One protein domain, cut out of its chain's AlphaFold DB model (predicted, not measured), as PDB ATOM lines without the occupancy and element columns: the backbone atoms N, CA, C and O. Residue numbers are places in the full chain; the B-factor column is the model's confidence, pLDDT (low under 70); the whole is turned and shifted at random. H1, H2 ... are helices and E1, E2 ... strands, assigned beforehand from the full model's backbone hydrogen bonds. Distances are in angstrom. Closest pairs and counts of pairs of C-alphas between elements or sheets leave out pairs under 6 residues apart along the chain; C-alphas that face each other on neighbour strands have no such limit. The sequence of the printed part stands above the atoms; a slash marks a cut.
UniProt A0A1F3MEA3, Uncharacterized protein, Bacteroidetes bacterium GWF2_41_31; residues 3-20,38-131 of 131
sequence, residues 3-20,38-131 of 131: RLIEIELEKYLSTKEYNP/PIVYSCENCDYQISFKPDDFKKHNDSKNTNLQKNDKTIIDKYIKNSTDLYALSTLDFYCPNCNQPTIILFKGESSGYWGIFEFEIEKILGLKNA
ATOM      1  N   ARG A   3     -58.063   0.323  48.941       89.88
ATOM      2  CA  ARG A   3     -56.811   0.860  49.484       89.88
ATOM      3  C   ARG A   3     -55.631   0.441  48.611       89.88
ATOM      4  O   ARG A   3     -55.510  -0.729  48.262       89.88
ATOM      5  N   LEU A   4     -54.747   1.397  48.322       93.38
ATOM      6  CA  LEU A   4     -53.456   1.132  47.691       93.38
ATOM      7  C   LEU A   4     -52.464   0.565  48.705       93.38
ATOM      8  O   LEU A   4     -52.388   1.040  49.843       93.38
ATOM      9  N   ILE A   5     -51.715  -0.441  48.274       94.56
ATOM     10  CA  ILE A   5     -50.662  -1.090  49.050       94.56
ATOM     11  C   ILE A   5     -49.392  -1.199  48.209       94.56
ATOM     12  O   ILE A   5     -49.449  -1.365  46.989       94.56
ATOM     13  N   GLU A   6     -48.256  -1.113  48.885       94.69
ATOM     14  CA  GLU A   6     -46.951  -1.429  48.316       94.69
ATOM     15  C   GLU A   6     -46.638  -2.885  48.648       94.69
ATOM     16  O   GLU A   6     -46.754  -3.298  49.801       94.69
ATOM     17  N   ILE A   7     -46.291  -3.666  47.630       94.31
ATOM     18  CA  ILE A   7     -46.029  -5.096  47.768       94.31
ATOM     19  C   ILE A   7     -44.521  -5.313  47.912       94.31
ATOM     20  O   ILE A   7     -43.725  -4.826  47.110       94.31
ATOM     21  N   GLU A   8     -44.134  -6.062  48.943       94.00
ATOM     22  CA  GLU A   8     -42.737  -6.370  49.257       94.00
ATOM     23  C   GLU A   8     -42.116  -7.297  48.205       94.00
ATOM     24  O   GLU A   8     -42.446  -8.481  48.120       94.00
ATOM     25  N   LEU A   9     -41.174  -6.769  47.421       92.38
ATOM     26  CA  LEU A   9     -40.560  -7.500  46.310       92.38
ATOM     27  C   LEU A   9     -39.914  -8.822  46.749       92.38
ATOM     28  O   LEU A   9     -40.169  -9.847  46.134       92.38
ATOM     29  N   GLU A  10     -39.141  -8.816  47.840       91.56
ATOM     30  CA  GLU A  10     -38.402 -10.003  48.317       91.56
ATOM     31  C   GLU A  10     -39.307 -11.175  48.700       91.56
ATOM     32  O   GLU A  10     -38.881 -12.327  48.715       91.56
ATOM     33  N   LYS A  11     -40.559 -10.879  49.054       92.56
ATOM     34  CA  LYS A  11     -41.518 -11.887  49.490       92.56
ATOM     35  C   LYS A  11     -42.351 -12.426  48.332       92.56
ATOM     36  O   LYS A  11     -42.733 -13.593  48.347       92.56
ATOM     37  N   TYR A  12     -42.664 -11.575  47.358       94.56
ATOM     38  CA  TYR A  12     -43.668 -11.872  46.338       94.56
ATOM     39  C   TYR A  12     -43.105 -11.968  44.924       94.56
ATOM     40  O   TYR A  12     -43.877 -12.197  43.996       94.56
ATOM     41  N   LEU A  13     -41.797 -11.819  44.731       93.00
ATOM     42  CA  LEU A  13     -41.169 -11.852  43.418       93.00
ATOM     43  C   LEU A  13     -39.945 -12.771  43.419       93.00
ATOM     44  O   LEU A  13     -39.115 -12.709  44.320       93.00
ATOM     45  N   SER A  14     -39.816 -13.618  42.397       90.94
ATOM     46  CA  SER A  14     -38.705 -14.574  42.299       90.94
ATOM     47  C   SER A  14     -37.360 -13.930  41.955       90.94
ATOM     48  O   SER A  14     -36.317 -14.452  42.333       90.94
ATOM     49  N   THR A  15     -37.373 -12.834  41.196       88.12
ATOM     50  CA  THR A  15     -36.198 -12.023  40.856       88.12
ATOM     51  C   THR A  15     -36.643 -10.602  40.560       88.12
ATOM     52  O   THR A  15     -37.722 -10.396  40.005       88.12
ATOM     53  N   LYS A  16     -35.806  -9.626  40.906       88.50
ATOM     54  CA  LYS A  16     -36.060  -8.213  40.609       88.50
ATOM     55  C   LYS A  16     -35.403  -7.761  39.317       88.50
ATOM     56  O   LYS A  16     -35.841  -6.782  38.737       88.50
ATOM     57  N   GLU A  17     -34.385  -8.471  38.852       86.62
ATOM     58  CA  GLU A  17     -33.585  -8.059  37.707       86.62
ATOM     59  C   GLU A  17     -33.520  -9.154  36.648       86.62
ATOM     60  O   GLU A  17     -33.577 -10.358  36.939       86.62
ATOM     61  N   TYR A  18     -33.388  -8.715  35.403       84.31
ATOM     62  CA  TYR A  18     -33.016  -9.558  34.283       84.31
ATOM     63  C   TYR A  18     -31.849  -8.916  33.545       84.31
ATOM     64  O   TYR A  18     -32.015  -7.915  32.845       84.31
ATOM     65  N   ASN A  19     -30.682  -9.545  33.680       76.56
ATOM     66  CA  ASN A  19     -29.495  -9.217  32.912       76.56
ATOM     67  C   ASN A  19     -29.071 -10.437  32.059       76.56
ATOM     68  O   ASN A  19     -28.575 -11.434  32.594       76.56
ATOM     69  N   PRO A  20     -29.275 -10.399  30.729       68.56
ATOM     70  CA  PRO A  20     -28.902 -11.464  29.802       68.56
ATOM     71  C   PRO A  20     -27.385 -11.551  29.581       68.56
ATOM     72  O   PRO A  20     -26.902 -12.556  29.050       68.56
ATOM     73  N   PRO A  38     -38.250 -17.390  33.883       80.75
ATOM     74  CA  PRO A  38     -39.492 -16.661  34.078       80.75
ATOM     75  C   PRO A  38     -39.438 -15.866  35.384       80.75
ATOM     76  O   PRO A  38     -38.980 -16.365  36.414       80.75
ATOM     77  N   ILE A  39     -39.951 -14.639  35.347       89.81
ATOM     78  CA  ILE A  39     -40.157 -13.823  36.542       89.81
ATOM     79  C   ILE A  39     -41.498 -14.231  37.130       89.81
ATOM     80  O   ILE A  39     -42.534 -14.049  36.493       89.81
ATOM     81  N   VAL A  40     -41.486 -14.803  38.328       94.81
ATOM     82  CA  VAL A  40     -42.692 -15.287  38.999       94.81
ATOM     83  C   VAL A  40     -43.089 -14.300  40.085       94.81
ATOM     84  O   VAL A  40     -42.335 -14.064  41.027       94.81
ATOM     85  N   TYR A  41     -44.287 -13.740  39.955       96.38
ATOM     86  CA  TYR A  41     -44.949 -12.932  40.972       96.38
ATOM     87  C   TYR A  41     -46.003 -13.772  41.697       96.38
ATOM     88  O   TYR A  41     -46.864 -14.373  41.056       96.38
ATOM     89  N   SER A  42     -45.963 -13.791  43.025       97.06
ATOM     90  CA  SER A  42     -47.001 -14.376  43.871       97.06
ATOM     91  C   SER A  42     -47.970 -13.288  44.325       97.06
ATOM     92  O   SER A  42     -47.566 -12.303  44.938       97.06
ATOM     93  N   CYS A  43     -49.258 -13.447  44.031       95.94
ATOM     94  CA  CYS A  43     -50.270 -12.464  44.400       95.94
ATOM     95  C   CYS A  43     -50.391 -12.313  45.922       95.94
ATOM     96  O   CYS A  43     -50.834 -13.222  46.612       95.94
ATOM     97  N   GLU A  44     -50.130 -11.113  46.433       94.25
ATOM     98  CA  GLU A  44     -50.155 -10.790  47.869       94.25
ATOM     99  C   GLU A  44     -51.551 -10.881  48.534       94.25
ATOM    100  O   GLU A  44     -51.696 -10.684  49.742       94.25
ATOM    101  N   ASN A  45     -52.608 -11.145  47.759       93.56
ATOM    102  CA  ASN A  45     -53.966 -11.353  48.264       93.56
ATOM    103  C   ASN A  45     -54.426 -12.819  48.257       93.56
ATOM    104  O   ASN A  45     -55.310 -13.169  49.032       93.56
ATOM    105  N   CYS A  46     -53.895 -13.667  47.371       94.94
ATOM    106  CA  CYS A  46     -54.392 -15.043  47.217       94.94
ATOM    107  C   CYS A  46     -53.320 -16.084  46.870       94.94
ATOM    108  O   CYS A  46     -53.670 -17.203  46.505       94.94
ATOM    109  N   ASP A  47     -52.044 -15.698  46.904       96.19
ATOM    110  CA  ASP A  47     -50.862 -16.521  46.621       96.19
ATOM    111  C   ASP A  47     -50.825 -17.170  45.225       96.19
ATOM    112  O   ASP A  47     -49.977 -18.012  44.928       96.19
ATOM    113  N   TYR A  48     -51.724 -16.760  44.323       97.12
ATOM    114  CA  TYR A  48     -51.713 -17.216  42.939       97.12
ATOM    115  C   TYR A  48     -50.457 -16.712  42.223       97.12
ATOM    116  O   TYR A  48     -50.189 -15.507  42.206       97.12
ATOM    117  N   GLN A  49     -49.717 -17.632  41.604       97.12
ATOM    118  CA  GLN A  49     -48.463 -17.332  40.921       97.12
ATOM    119  C   GLN A  49     -48.684 -16.973  39.452       97.12
ATOM    120  O   GLN A  49     -49.397 -17.657  38.716       97.12
ATOM    121  N   ILE A  50     -48.035 -15.901  39.015       96.12
ATOM    122  CA  ILE A  50     -48.096 -15.363  37.658       96.12
ATOM    123  C   ILE A  50     -46.668 -15.305  37.134       96.12
ATOM    124  O   ILE A  50     -45.790 -14.752  37.786       96.12
ATOM    125  N   SER A  51     -46.435 -15.905  35.970       94.75
ATOM    126  CA  SER A  51     -45.118 -15.943  35.334       94.75
ATOM    127  C   SER A  51     -45.064 -14.974  34.162       94.75
ATOM    128  O   SER A  51     -45.913 -15.038  33.273       94.75
ATOM    129  N   PHE A  52     -44.039 -14.131  34.138       92.56
ATOM    130  CA  PHE A  52     -43.749 -13.186  33.067       92.56
ATOM    131  C   PHE A  52     -42.490 -13.601  32.319       92.56
ATOM    132  O   PHE A  52     -41.521 -14.090  32.911       92.56
ATOM    133  N   LYS A  53     -42.493 -13.381  31.007       89.88
ATOM    134  CA  LYS A  53     -41.296 -13.493  30.174       89.88
ATOM    135  C   LYS A  53     -40.596 -12.134  30.117       89.88
ATOM    136  O   LYS A  53     -41.277 -11.109  30.143       89.88
ATOM    137  N   PRO A  54     -39.267 -12.089  29.926       86.12
ATOM    138  CA  PRO A  54     -38.564 -10.829  29.672       86.12
ATOM    139  C   PRO A  54     -39.168 -10.011  28.515       86.12
ATOM    140  O   PRO A  54     -39.230  -8.786  28.574       86.12
ATOM    141  N   ASP A  55     -39.699 -10.689  27.492       87.62
ATOM    142  CA  ASP A  55     -40.389 -10.046  26.368       87.62
ATOM    143  C   ASP A  55     -41.658  -9.281  26.771       87.62
ATOM    144  O   ASP A  55     -42.051  -8.349  26.068       87.62
ATOM    145  N   ASP A  56     -42.315  -9.652  27.872       91.12
ATOM    146  CA  ASP A  56     -43.491  -8.932  28.364       91.12
ATOM    147  C   ASP A  56     -43.073  -7.557  28.900       91.12
ATOM    148  O   ASP A  56     -43.666  -6.546  28.528       91.12
ATOM    149  N   PHE A  57     -41.972  -7.483  29.651       91.88
ATOM    150  CA  PHE A  57     -41.385  -6.211  30.085       91.88
ATOM    151  C   PHE A  57     -40.917  -5.371  28.895       91.88
ATOM    152  O   PHE A  57     -41.229  -4.184  28.820       91.88
ATOM    153  N   LYS A  58     -40.268  -5.996  27.903       90.12
ATOM    154  CA  LYS A  58     -39.825  -5.308  26.681       90.12
ATOM    155  C   LYS A  58     -40.983  -4.641  25.940       90.12
ATOM    156  O   LYS A  58     -40.880  -3.484  25.542       90.12
ATOM    157  N   LYS A  59     -42.100  -5.352  25.757       90.56
ATOM    158  CA  LYS A  59     -43.305  -4.806  25.103       90.56
ATOM    159  C   LYS A  59     -43.921  -3.651  25.888       90.56
ATOM    160  O   LYS A  59     -44.526  -2.764  25.291       90.56
ATOM    161  N   HIS A  60     -43.799  -3.688  27.211       91.56
ATOM    162  CA  HIS A  60     -44.385  -2.702  28.108       91.56
ATOM    163  C   HIS A  60     -43.459  -1.522  28.432       91.56
ATOM    164  O   HIS A  60     -43.926  -0.563  29.038       91.56
ATOM    165  N   ASN A  61     -42.200  -1.544  27.984       91.44
ATOM    166  CA  ASN A  61     -41.218  -0.506  28.299       91.44
ATOM    167  C   ASN A  61     -41.681   0.900  27.894       91.44
ATOM    168  O   ASN A  61     -41.686   1.814  28.713       91.44
ATOM    169  N   ASP A  62     -42.149   1.038  26.652       86.38
ATOM    170  CA  ASP A  62     -42.583   2.323  26.083       86.38
ATOM    171  C   ASP A  62     -44.112   2.396  25.904       86.38
ATOM    172  O   ASP A  62     -44.659   3.359  25.354       86.38
ATOM    173  N   SER A  63     -44.824   1.352  26.339       85.69
ATOM    174  CA  SER A  63     -46.272   1.253  26.186       85.69
ATOM    175  C   SER A  63     -46.989   2.146  27.193       85.69
ATOM    176  O   SER A  63     -46.716   2.119  28.388       85.69
ATOM    177  N   LYS A  64     -47.987   2.891  26.710       84.00
ATOM    178  CA  LYS A  64     -48.930   3.649  27.553       84.00
ATOM    179  C   LYS A  64     -50.261   2.923  27.746       84.00
ATOM    180  O   LYS A  64     -51.192   3.488  28.319       84.00
ATOM    181  N   ASN A  65     -50.376   1.704  27.218       89.06
ATOM    182  CA  ASN A  65     -51.593   0.915  27.328       89.06
ATOM    183  C   ASN A  65     -51.705   0.333  28.735       89.06
ATOM    184  O   ASN A  65     -50.717  -0.122  29.305       89.06
ATOM    185  N   THR A  66     -52.927   0.327  29.254       93.12
ATOM    186  CA  THR A  66     -53.260  -0.255  30.551       93.12
ATOM    187  C   THR A  66     -54.348  -1.301  30.372       93.12
ATOM    188  O   THR A  66     -55.297  -1.105  29.610       93.12
ATOM    189  N   ASN A  67     -54.201  -2.409  31.082       94.12
ATOM    190  CA  ASN A  67     -55.203  -3.451  31.243       94.12
ATOM    191  C   ASN A  67     -56.145  -3.154  32.418       94.12
ATOM    192  O   ASN A  67     -57.113  -3.887  32.618       94.12
ATOM    193  N   LEU A  68     -55.878  -2.105  33.204       94.88
ATOM    194  CA  LEU A  68     -56.696  -1.733  34.353       94.88
ATOM    195  C   LEU A  68     -57.927  -0.921  33.947       94.88
ATOM    196  O   LEU A  68     -57.898  -0.080  33.046       94.88
ATOM    197  N   GLN A  69     -59.020  -1.118  34.679       95.12
ATOM    198  CA  GLN A  69     -60.195  -0.261  34.591       95.12
ATOM    199  C   GLN A  69     -59.852   1.165  35.032       95.12
ATOM    200  O   GLN A  69     -59.007   1.398  35.899       95.12
ATOM    201  N   LYS A  70     -60.578   2.140  34.472       93.81
ATOM    202  CA  LYS A  70     -60.326   3.572  34.689       93.81
ATOM    203  C   LYS A  70     -60.249   3.958  36.172       93.81
ATOM    204  O   LYS A  70     -59.401   4.770  36.537       93.81
ATOM    205  N   ASN A  71     -61.113   3.392  37.016       93.38
ATOM    206  CA  ASN A  71     -61.155   3.719  38.444       93.38
ATOM    207  C   ASN A  71     -59.888   3.246  39.172       93.38
ATOM    208  O   ASN A  71     -59.240   4.052  39.838       93.38
ATOM    209  N   ASP A  72     -59.498   1.987  38.974       94.62
ATOM    210  CA  ASP A  72     -58.295   1.398  39.574       94.62
ATOM    211  C   ASP A  72     -57.035   2.123  39.101       94.62
ATOM    212  O   ASP A  72     -56.212   2.564  39.908       94.62
ATOM    213  N   LYS A  73     -56.936   2.349  37.784       94.19
ATOM    214  CA  LYS A  73     -55.830   3.090  37.178       94.19
ATOM    215  C   LYS A  73     -55.701   4.495  37.764       94.19
ATOM    216  O   LYS A  73     -54.599   4.919  38.083       94.19
ATOM    217  N   THR A  74     -56.817   5.194  37.977       93.75
ATOM    218  CA  THR A  74     -56.815   6.553  38.548       93.75
ATOM    219  C   THR A  74     -56.263   6.584  39.975       93.75
ATOM    220  O   THR A  74     -55.526   7.509  40.322       93.75
ATOM    221  N   ILE A  75     -56.598   5.592  40.808       93.56
ATOM    222  CA  ILE A  75     -56.091   5.506  42.187       93.56
ATOM    223  C   ILE A  75     -54.570   5.325  42.175       93.56
ATOM    224  O   ILE A  75     -53.862   6.054  42.873       93.56
ATOM    225  N   ILE A  76     -54.072   4.394  41.357       93.75
ATOM    226  CA  ILE A  76     -52.638   4.097  41.280       93.75
ATOM    227  C   ILE A  76     -51.871   5.259  40.634       93.75
ATOM    228  O   ILE A  76     -50.851   5.688  41.169       93.75
ATOM    229  N   ASP A  77     -52.387   5.850  39.555       93.00
ATOM    230  CA  ASP A  77     -51.755   6.988  38.876       93.00
ATOM    231  C   ASP A  77     -51.620   8.206  39.778       93.00
ATOM    232  O   ASP A  77     -50.637   8.938  39.681       93.00
ATOM    233  N   LYS A  78     -52.592   8.443  40.665       93.25
ATOM    234  CA  LYS A  78     -52.494   9.524  41.649       93.25
ATOM    235  C   LYS A  78     -51.317   9.301  42.598       93.25
ATOM    236  O   LYS A  78     -50.627  10.258  42.926       93.25
ATOM    237  N   TYR A  79     -51.088   8.061  43.025       92.38
ATOM    238  CA  TYR A  79     -49.945   7.717  43.869       92.38
ATOM    239  C   TYR A  79     -48.621   7.862  43.101       92.38
ATOM    240  O   TYR A  79     -47.721   8.540  43.587       92.38
ATOM    241  N   ILE A  80     -48.534   7.327  41.876       92.50
ATOM    242  CA  ILE A  80     -47.329   7.419  41.033       92.50
ATOM    243  C   ILE A  80     -46.972   8.881  40.735       92.50
ATOM    244  O   ILE A  80     -45.832   9.279  40.924       92.50
ATOM    245  N   LYS A  81     -47.941   9.716  40.334       90.81
ATOM    246  CA  LYS A  81     -47.703  11.137  40.006       90.81
ATOM    247  C   LYS A  81     -47.242  11.979  41.193       90.81
ATOM    248  O   LYS A  81     -46.637  13.024  40.987       90.81
ATOM    249  N   ASN A  82     -47.537  11.546  42.416       89.94
ATOM    250  CA  ASN A  82     -47.075  12.218  43.627       89.94
ATOM    251  C   ASN A  82     -45.630  11.841  44.002       89.94
ATOM    252  O   ASN A  82     -45.090  12.413  44.946       89.94
ATOM    253  N   SER A  83     -45.008  10.897  43.287       88.38
ATOM    254  CA  SER A  83     -43.622  10.484  43.482       88.38
ATOM    255  C   SER A  83     -42.807  10.737  42.216       88.38
ATOM    256  O   SER A  83     -43.023  10.111  41.180       88.38
ATOM    257  N   THR A  84     -41.838  11.648  42.310       82.19
ATOM    258  CA  THR A  84     -40.944  11.990  41.195       82.19
ATOM    259  C   THR A  84     -40.185  10.767  40.676       82.19
ATOM    260  O   THR A  84     -40.040  10.614  39.466       82.19
ATOM    261  N   ASP A  85     -39.773   9.870  41.574       87.12
ATOM    262  CA  ASP A  85     -38.973   8.688  41.236       87.12
ATOM    263  C   ASP A  85     -39.787   7.624  40.492       87.12
ATOM    264  O   ASP A  85     -39.277   6.960  39.595       87.12
ATOM    265  N   LEU A  86     -41.074   7.478  40.829       89.25
ATOM    266  CA  LEU A  86     -41.943   6.476  40.206       89.25
ATOM    267  C   LEU A  86     -42.512   6.944  38.866       89.25
ATOM    268  O   LEU A  86     -42.848   6.115  38.023       89.25
ATOM    269  N   TYR A  87     -42.637   8.257  38.660       86.12
ATOM    270  CA  TYR A  87     -43.227   8.824  37.444       86.12
ATOM    271  C   TYR A  87     -42.421   8.517  36.174       86.12
ATOM    272  O   TYR A  87     -42.992   8.460  35.086       86.12
ATOM    273  N   ALA A  88     -41.109   8.318  36.308       88.19
ATOM    274  CA  ALA A  88     -40.217   8.009  35.193       88.19
ATOM    275  C   ALA A  88     -40.155   6.510  34.840       88.19
ATOM    276  O   ALA A  88     -39.491   6.153  33.870       88.19
ATOM    277  N   LEU A  89     -40.810   5.639  35.616       93.00
ATOM    278  CA  LEU A  89     -40.737   4.190  35.438       93.00
ATOM    279  C   LEU A  89     -41.740   3.676  34.403       93.00
ATOM    280  O   LEU A  89     -42.848   4.200  34.259       93.00
ATOM    281  N   SER A  90     -41.367   2.588  33.738       94.56
ATOM    282  CA  SER A  90     -42.256   1.818  32.874       94.56
ATOM    283  C   SER A  90     -43.227   0.980  33.709       94.56
ATOM    284  O   SER A  90     -42.956   0.632  34.862       94.56
ATOM    285  N   THR A  91     -44.388   0.657  33.130       95.06
ATOM    286  CA  THR A  91     -45.478  -0.031  33.837       95.06
ATOM    287  C   THR A  91     -45.902  -1.310  33.126       95.06
ATOM    288  O   THR A  91     -46.286  -1.275  31.955       95.06
ATOM    289  N   LEU A  92     -45.944  -2.419  33.861       95.50
ATOM    290  CA  LEU A  92     -46.626  -3.649  33.456       95.50
ATOM    291  C   LEU A  92     -47.785  -3.878  34.425       95.50
ATOM    292  O   LEU A  92     -47.570  -4.111  35.614       95.50
ATOM    293  N   ASP A  93     -49.016  -3.784  33.927       96.00
ATOM    294  CA  ASP A  93     -50.219  -3.890  34.749       96.00
ATOM    295  C   ASP A  93     -51.133  -5.049  34.338       96.00
ATOM    296  O   ASP A  93     -51.176  -5.482  33.182       96.00
ATOM    297  N   PHE A  94     -51.826  -5.603  35.331       96.25
ATOM    298  CA  PHE A  94     -52.712  -6.750  35.173       96.25
ATOM    299  C   PHE A  94     -53.672  -6.874  36.361       96.25
ATOM    300  O   PHE A  94     -53.449  -6.338  37.448       96.25
ATOM    301  N   TYR A  95     -54.733  -7.649  36.161       97.06
ATOM    302  CA  TYR A  95     -55.541  -8.180  37.252       97.06
ATOM    303  C   TYR A  95     -55.048  -9.578  37.607       97.06
ATOM    304  O   TYR A  95     -54.798 -10.390  36.715       97.06
ATOM    305  N   CYS A  96     -54.926  -9.886  38.902       96.25
ATOM    306  CA  CYS A  96     -54.665 -11.259  39.329       96.25
ATOM    307  C   CYS A  96     -55.762 -12.184  38.765       96.25
ATOM    308  O   CYS A  96     -56.932 -11.965  39.086       96.25
ATOM    309  N   PRO A  97     -55.428 -13.237  37.997       96.62
ATOM    310  CA  PRO A  97     -56.435 -14.102  37.381       96.62
ATOM    311  C   PRO A  97     -57.352 -14.815  38.383       96.62
ATOM    312  O   PRO A  97     -58.470 -15.175  38.036       96.62
ATOM    313  N   ASN A  98     -56.882 -15.020  39.618       96.88
ATOM    314  CA  ASN A  98     -57.616 -15.763  40.640       96.88
ATOM    315  C   ASN A  98     -58.527 -14.875  41.503       96.88
ATOM    316  O   ASN A  98     -59.689 -15.200  41.716       96.88
ATOM    317  N   CYS A  99     -58.017 -13.747  42.010       95.06
ATOM    318  CA  CYS A  99     -58.770 -12.886  42.934       95.06
ATOM    319  C   CYS A  99     -59.131 -11.507  42.366       95.06
ATOM    320  O   CYS A  99     -59.698 -10.681  43.079       95.06
ATOM    321  N   ASN A 100     -58.787 -11.244  41.103       95.19
ATOM    322  CA  ASN A 100     -59.017  -9.976  40.415       95.19
ATOM    323  C   ASN A 100     -58.420  -8.755  41.141       95.19
ATOM    324  O   ASN A 100     -58.935  -7.646  41.029       95.19
ATOM    325  N   GLN A 101     -57.332  -8.946  41.896       95.25
ATOM    326  CA  GLN A 101     -56.590  -7.845  42.504       95.25
ATOM    327  C   GLN A 101     -55.887  -7.024  41.405       95.25
ATOM    328  O   GLN A 101     -55.046  -7.589  40.694       95.25
ATOM    329  N   PRO A 102     -56.170  -5.714  41.268       96.81
ATOM    330  CA  PRO A 102     -55.421  -4.832  40.375       96.81
ATOM    331  C   PRO A 102     -53.974  -4.723  40.856       96.81
ATOM    332  O   PRO A 102     -53.743  -4.413  42.029       96.81
ATOM    333  N   THR A 103     -53.014  -4.974  39.966       97.00
ATOM    334  CA  THR A 103     -51.576  -4.950  40.272       97.00
ATOM    335  C   THR A 103     -50.807  -4.206  39.177       97.00
ATOM    336  O   THR A 103     -51.076  -4.390  37.989       97.00
ATOM    337  N   ILE A 104     -49.844  -3.372  39.573       96.88
ATOM    338  CA  ILE A 104     -48.876  -2.708  38.690       96.88
ATOM    339  C   ILE A 104     -47.464  -3.066  39.141       96.88
ATOM    340  O   ILE A 104     -47.119  -2.868  40.304       96.88
ATOM    341  N   ILE A 105     -46.643  -3.524  38.204       96.75
ATOM    342  CA  ILE A 105     -45.193  -3.639  38.346       96.75
ATOM    343  C   ILE A 105     -44.562  -2.396  37.714       96.75
ATOM    344  O   ILE A 105     -44.818  -2.088  36.548       96.75
ATOM    345  N   LEU A 106     -43.757  -1.685  38.498       96.31
ATOM    346  CA  LEU A 106     -42.957  -0.538  38.087       96.31
ATOM    347  C   LEU A 106     -41.514  -0.991  37.900       96.31
ATOM    348  O   LEU A 106     -40.926  -1.576  38.814       96.31
ATOM    349  N   PHE A 107     -40.954  -0.729  36.727       95.38
ATOM    350  CA  PHE A 107     -39.613  -1.179  36.374       95.38
ATOM    351  C   PHE A 107     -38.875  -0.137  35.533       95.38
ATOM    352  O   PHE A 107     -39.492   0.671  34.836       95.38
ATOM    353  N   LYS A 108     -37.547  -0.166  35.598       94.19
ATOM    354  CA  LYS A 108     -36.665   0.489  34.629       94.19
ATOM    355  C   LYS A 108     -36.338  -0.531  33.558       94.19
ATOM    356  O   LYS A 108     -35.939  -1.639  33.900       94.19
ATOM    357  N   GLY A 109     -36.519  -0.185  32.292       90.50
ATOM    358  CA  GLY A 109     -36.090  -1.035  31.193       90.50
ATOM    359  C   GLY A 109     -35.256  -0.252  30.195       90.50
ATOM    360  O   GLY A 109     -35.576   0.879  29.830       90.50
ATOM    361  N   GLU A 110     -34.160  -0.864  29.766       84.12
ATOM    362  CA  GLU A 110     -33.177  -0.245  28.887       84.12
ATOM    363  C   GLU A 110     -32.713  -1.239  27.819       84.12
ATOM    364  O   GLU A 110     -32.784  -2.463  27.966       84.12
ATOM    365  N   SER A 111     -32.248  -0.700  26.693       73.25
ATOM    366  CA  SER A 111     -31.536  -1.506  25.705       73.25
ATOM    367  C   SER A 111     -30.096  -1.666  26.164       73.25
ATOM    368  O   SER A 111     -29.394  -0.668  26.321       73.25
ATOM    369  N   SER A 112     -29.629  -2.898  26.332       64.94
ATOM    370  CA  SER A 112     -28.234  -3.131  26.662       64.94
ATOM    371  C   SER A 112     -27.340  -2.980  25.436       64.94
ATOM    372  O   SER A 112     -27.688  -3.350  24.308       64.94
ATOM    373  N   GLY A 113     -26.154  -2.405  25.656       51.78
ATOM    374  CA  GLY A 113     -25.167  -2.145  24.603       51.78
ATOM    375  C   GLY A 113     -24.604  -3.413  23.946       51.78
ATOM    376  O   GLY A 113     -23.958  -3.326  22.903       51.78
ATOM    377  N   TYR A 114     -24.862  -4.595  24.515       54.09
ATOM    378  CA  TYR A 114     -24.500  -5.884  23.933       54.09
ATOM    379  C   TYR A 114     -25.662  -6.396  23.070       54.09
ATOM    380  O   TYR A 114     -26.659  -6.892  23.580       54.09
ATOM    381  N   TRP A 115     -25.537  -6.276  21.744       60.22
ATOM    382  CA  TRP A 115     -26.481  -6.834  20.756       60.22
ATOM    383  C   TRP A 115     -27.948  -6.363  20.860       60.22
ATOM    384  O   TRP A 115     -28.823  -6.970  20.244       60.22
ATOM    385  N   GLY A 116     -28.234  -5.276  21.588       60.91
ATOM    386  CA  GLY A 116     -29.590  -4.736  21.726       60.91
ATOM    387  C   GLY A 116     -30.525  -5.642  22.532       60.91
ATOM    388  O   GLY A 116     -31.736  -5.670  22.279       60.91
ATOM    389  N   ILE A 117     -29.972  -6.425  23.462       73.00
ATOM    390  CA  ILE A 117     -30.776  -7.267  24.345       73.00
ATOM    391  C   ILE A 117     -31.423  -6.370  25.408       73.00
ATOM    392  O   ILE A 117     -30.832  -5.408  25.880       73.00
ATOM    393  N   PHE A 118     -32.684  -6.636  25.730       83.75
ATOM    394  CA  PHE A 118     -33.439  -5.837  26.687       83.75
ATOM    395  C   PHE A 118     -33.102  -6.257  28.121       83.75
ATOM    396  O   PHE A 118     -33.131  -7.451  28.433       83.75
ATOM    397  N   GLU A 119     -32.814  -5.274  28.965       87.31
ATOM    398  CA  GLU A 119     -32.546  -5.426  30.394       87.31
ATOM    399  C   GLU A 119     -33.604  -4.672  31.185       87.31
ATOM    400  O   GLU A 119     -34.120  -3.652  30.722       87.31
ATOM    401  N   PHE A 120     -33.944  -5.179  32.369       90.69
ATOM    402  CA  PHE A 120     -34.838  -4.459  33.263       90.69
ATOM    403  C   PHE A 120     -34.560  -4.748  34.737       90.69
ATOM    404  O   PHE A 120     -34.074  -5.821  35.107       90.69
ATOM    405  N   GLU A 121     -34.962  -3.791  35.567       93.19
ATOM    406  CA  GLU A 121     -34.947  -3.852  37.024       93.19
ATOM    407  C   GLU A 121     -36.322  -3.439  37.565       93.19
ATOM    408  O   GLU A 121     -36.852  -2.378  37.234       93.19
ATOM    409  N   ILE A 122     -36.929  -4.301  38.379       95.38
ATOM    410  CA  ILE A 122     -38.218  -4.085  39.034       95.38
ATOM    411  C   ILE A 122     -37.984  -3.305  40.324       95.38
ATOM    412  O   ILE A 122     -37.416  -3.812  41.289       95.38
ATOM    413  N   GLU A 123     -38.507  -2.086  40.344       95.50
ATOM    414  CA  GLU A 123     -38.322  -1.115  41.422       95.50
ATOM    415  C   GLU A 123     -39.419  -1.223  42.478       95.50
ATOM    416  O   GLU A 123     -39.183  -1.066  43.678       95.50
ATOM    417  N   LYS A 124     -40.663  -1.461  42.041       95.94
ATOM    418  CA  LYS A 124     -41.816  -1.458  42.944       95.94
ATOM    419  C   LYS A 124     -42.993  -2.240  42.377       95.94
ATOM    420  O   LYS A 124     -43.223  -2.250  41.173       95.94
ATOM    421  N   ILE A 125     -43.782  -2.847  43.261       96.56
ATOM    422  CA  ILE A 125     -45.077  -3.437  42.916       96.56
ATOM    423  C   ILE A 125     -46.155  -2.746  43.750       96.56
ATOM    424  O   ILE A 125     -46.024  -2.601  44.967       96.56
ATOM    425  N   LEU A 126     -47.220  -2.308  43.086       96.56
ATOM    426  CA  LEU A 126     -48.378  -1.664  43.697       96.56
ATOM    427  C   LEU A 126     -49.615  -2.535  43.495       96.56
ATOM    428  O   LEU A 126     -49.855  -3.026  42.393       96.56
ATOM    429  N   GLY A 127     -50.421  -2.688  44.542       95.69
ATOM    430  CA  GLY A 127     -51.694  -3.402  44.490       95.69
ATOM    431  C   GLY A 127     -52.852  -2.557  45.013       95.69
ATOM    432  O   GLY A 127     -52.657  -1.624  45.795       95.69
ATOM    433  N   LEU A 128     -54.079  -2.903  44.623       95.19
ATOM    434  CA  LEU A 128     -55.292  -2.390  45.266       95.19
ATOM    435  C   LEU A 128     -56.005  -3.522  46.009       95.19
ATOM    436  O   LEU A 128     -56.360  -4.530  45.407       95.19
ATOM    437  N   LYS A 129     -56.244  -3.355  47.311       88.62
ATOM    438  CA  LYS A 129     -57.051  -4.281  48.119       88.62
ATOM    439  C   LYS A 129     -58.393  -3.654  48.455       88.62
ATOM    440  O   LYS A 129     -58.476  -2.474  48.803       88.62
ATOM    441  N   ASN A 130     -59.446  -4.458  48.388       72.19
ATOM    442  CA  ASN A 130     -60.728  -4.086  48.965       72.19
ATOM    443  C   ASN A 130     -60.639  -4.334  50.473       72.19
ATOM    444  O   ASN A 130     -60.502  -5.481  50.889       72.19
ATOM    445  N   ALA A 131     -60.636  -3.252  51.257       60.03
ATOM    446  CA  ALA A 131     -60.823  -3.316  52.706       60.03
ATOM    447  C   ALA A 131     -62.297  -3.526  53.047       60.03
ATOM    448  O   ALA A 131     -63.132  -2.857  52.377       60.03
TER     449      ALA A 131
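This is residues 3 to 20 and 38 to 131 of the 131 residues of an uncharacterized protein of Bacteroidetes bacterium GWF2_41_31 (UniProt A0A1F3MEA3). Picture a long, strongly twisted sheet of four strands, with the long hairpin E5-E6 setting the length, helix H3 over one face, and helix H2 over the other. The small separate hairpin E2-E3 lies farther out on H2's side. The printed part has 112 residues, with four named helices and six named strands in the order E1 H1 E2 E3 H2 H3 H4 E4 E5 E6; the class is mixed, helices and strands. The large sheet has the order E1 - E6 - E5 - E4 and the small one E2 - E3, both antiparallel. The whole is compact, with a radius of gyration of the C-alphas of 13.7 A, yet elongated in outline, spanning 47 by 28 by 22 A.

Begin with E6, residues 118 to 130: from C-alpha 118 at (-33.439, -5.837, 26.687) it runs 35.3 A to C-alpha 130 at (-60.728, -4.086, 48.965), and it bends by 58 degrees at residue 121. Beside it find E5, residues 102 to 111, 28.2 A long, then E4, residues 90 to 95, 17.2 A. E1, residues 3 to 7, begins at C-alpha 3 (-56.811, 0.860, 49.484). The small sheet is E2, residues 39 to 42, and E3, residues 49 to 52. The helices are H1, residues 9 to 12; H2, residues 54 to 60; H3, residues 70 to 81, 15.6 A long; and H4, residues 84 to 87.

E4, E5 and E6 form a meander, each strand the antiparallel neighbour of the one before. Look for N 108 and O 121, 2.8 A, between E5 and E6; N 92 and O 105, 2.9 A, between E4 and E5; and N 5 and O 127, 2.9 A, between E1 and E6. Residues 17 to 18 pair antiparallel with residues 120 to 121 of E6. H2 and H3 are on opposite faces, giving three layers, helices on both faces of a sheet. H3 has a height over the sheet of 9.0 A and lies over E6 and E5, only just slantwise to the strands, at 59 degrees to E6 on the local plane; its closest C-alphas to E5 are Asp 72 and Pro 102, 6.9 A. For H2 and E4 they are His 60 and Leu 92, 5.9 A. H3 and H4 only just touch, only at the corner by their link, with 3 pairs of C-alphas within 8 A; the closest are Ile 80 and Leu 86, 5.5 A. H1 and H4 only graze the sheet. In the hairpin E2 and E3, N 41 and O 50 are 2.8 A apart; E2 and E6 are apart. The closest C-alphas of H1 and E2 are Tyr 12 and Ser 42, 4.8 A. In H2 and H3 every O i to N i+4 pair is within hydrogen-bond range; H1 and H4 are too short for one.

The C-alphas farthest apart are those of Trp 115 and Ala 131, 47.0 A. Residues 21 to 37 are not printed, and C-alphas 20 and 38 are 12.5 A apart across the cut. Of the links printed whole, none is long. The mean pLDDT of the printed part is 89.8; residue 20, residues 112 to 116 and residue 131 are under 70.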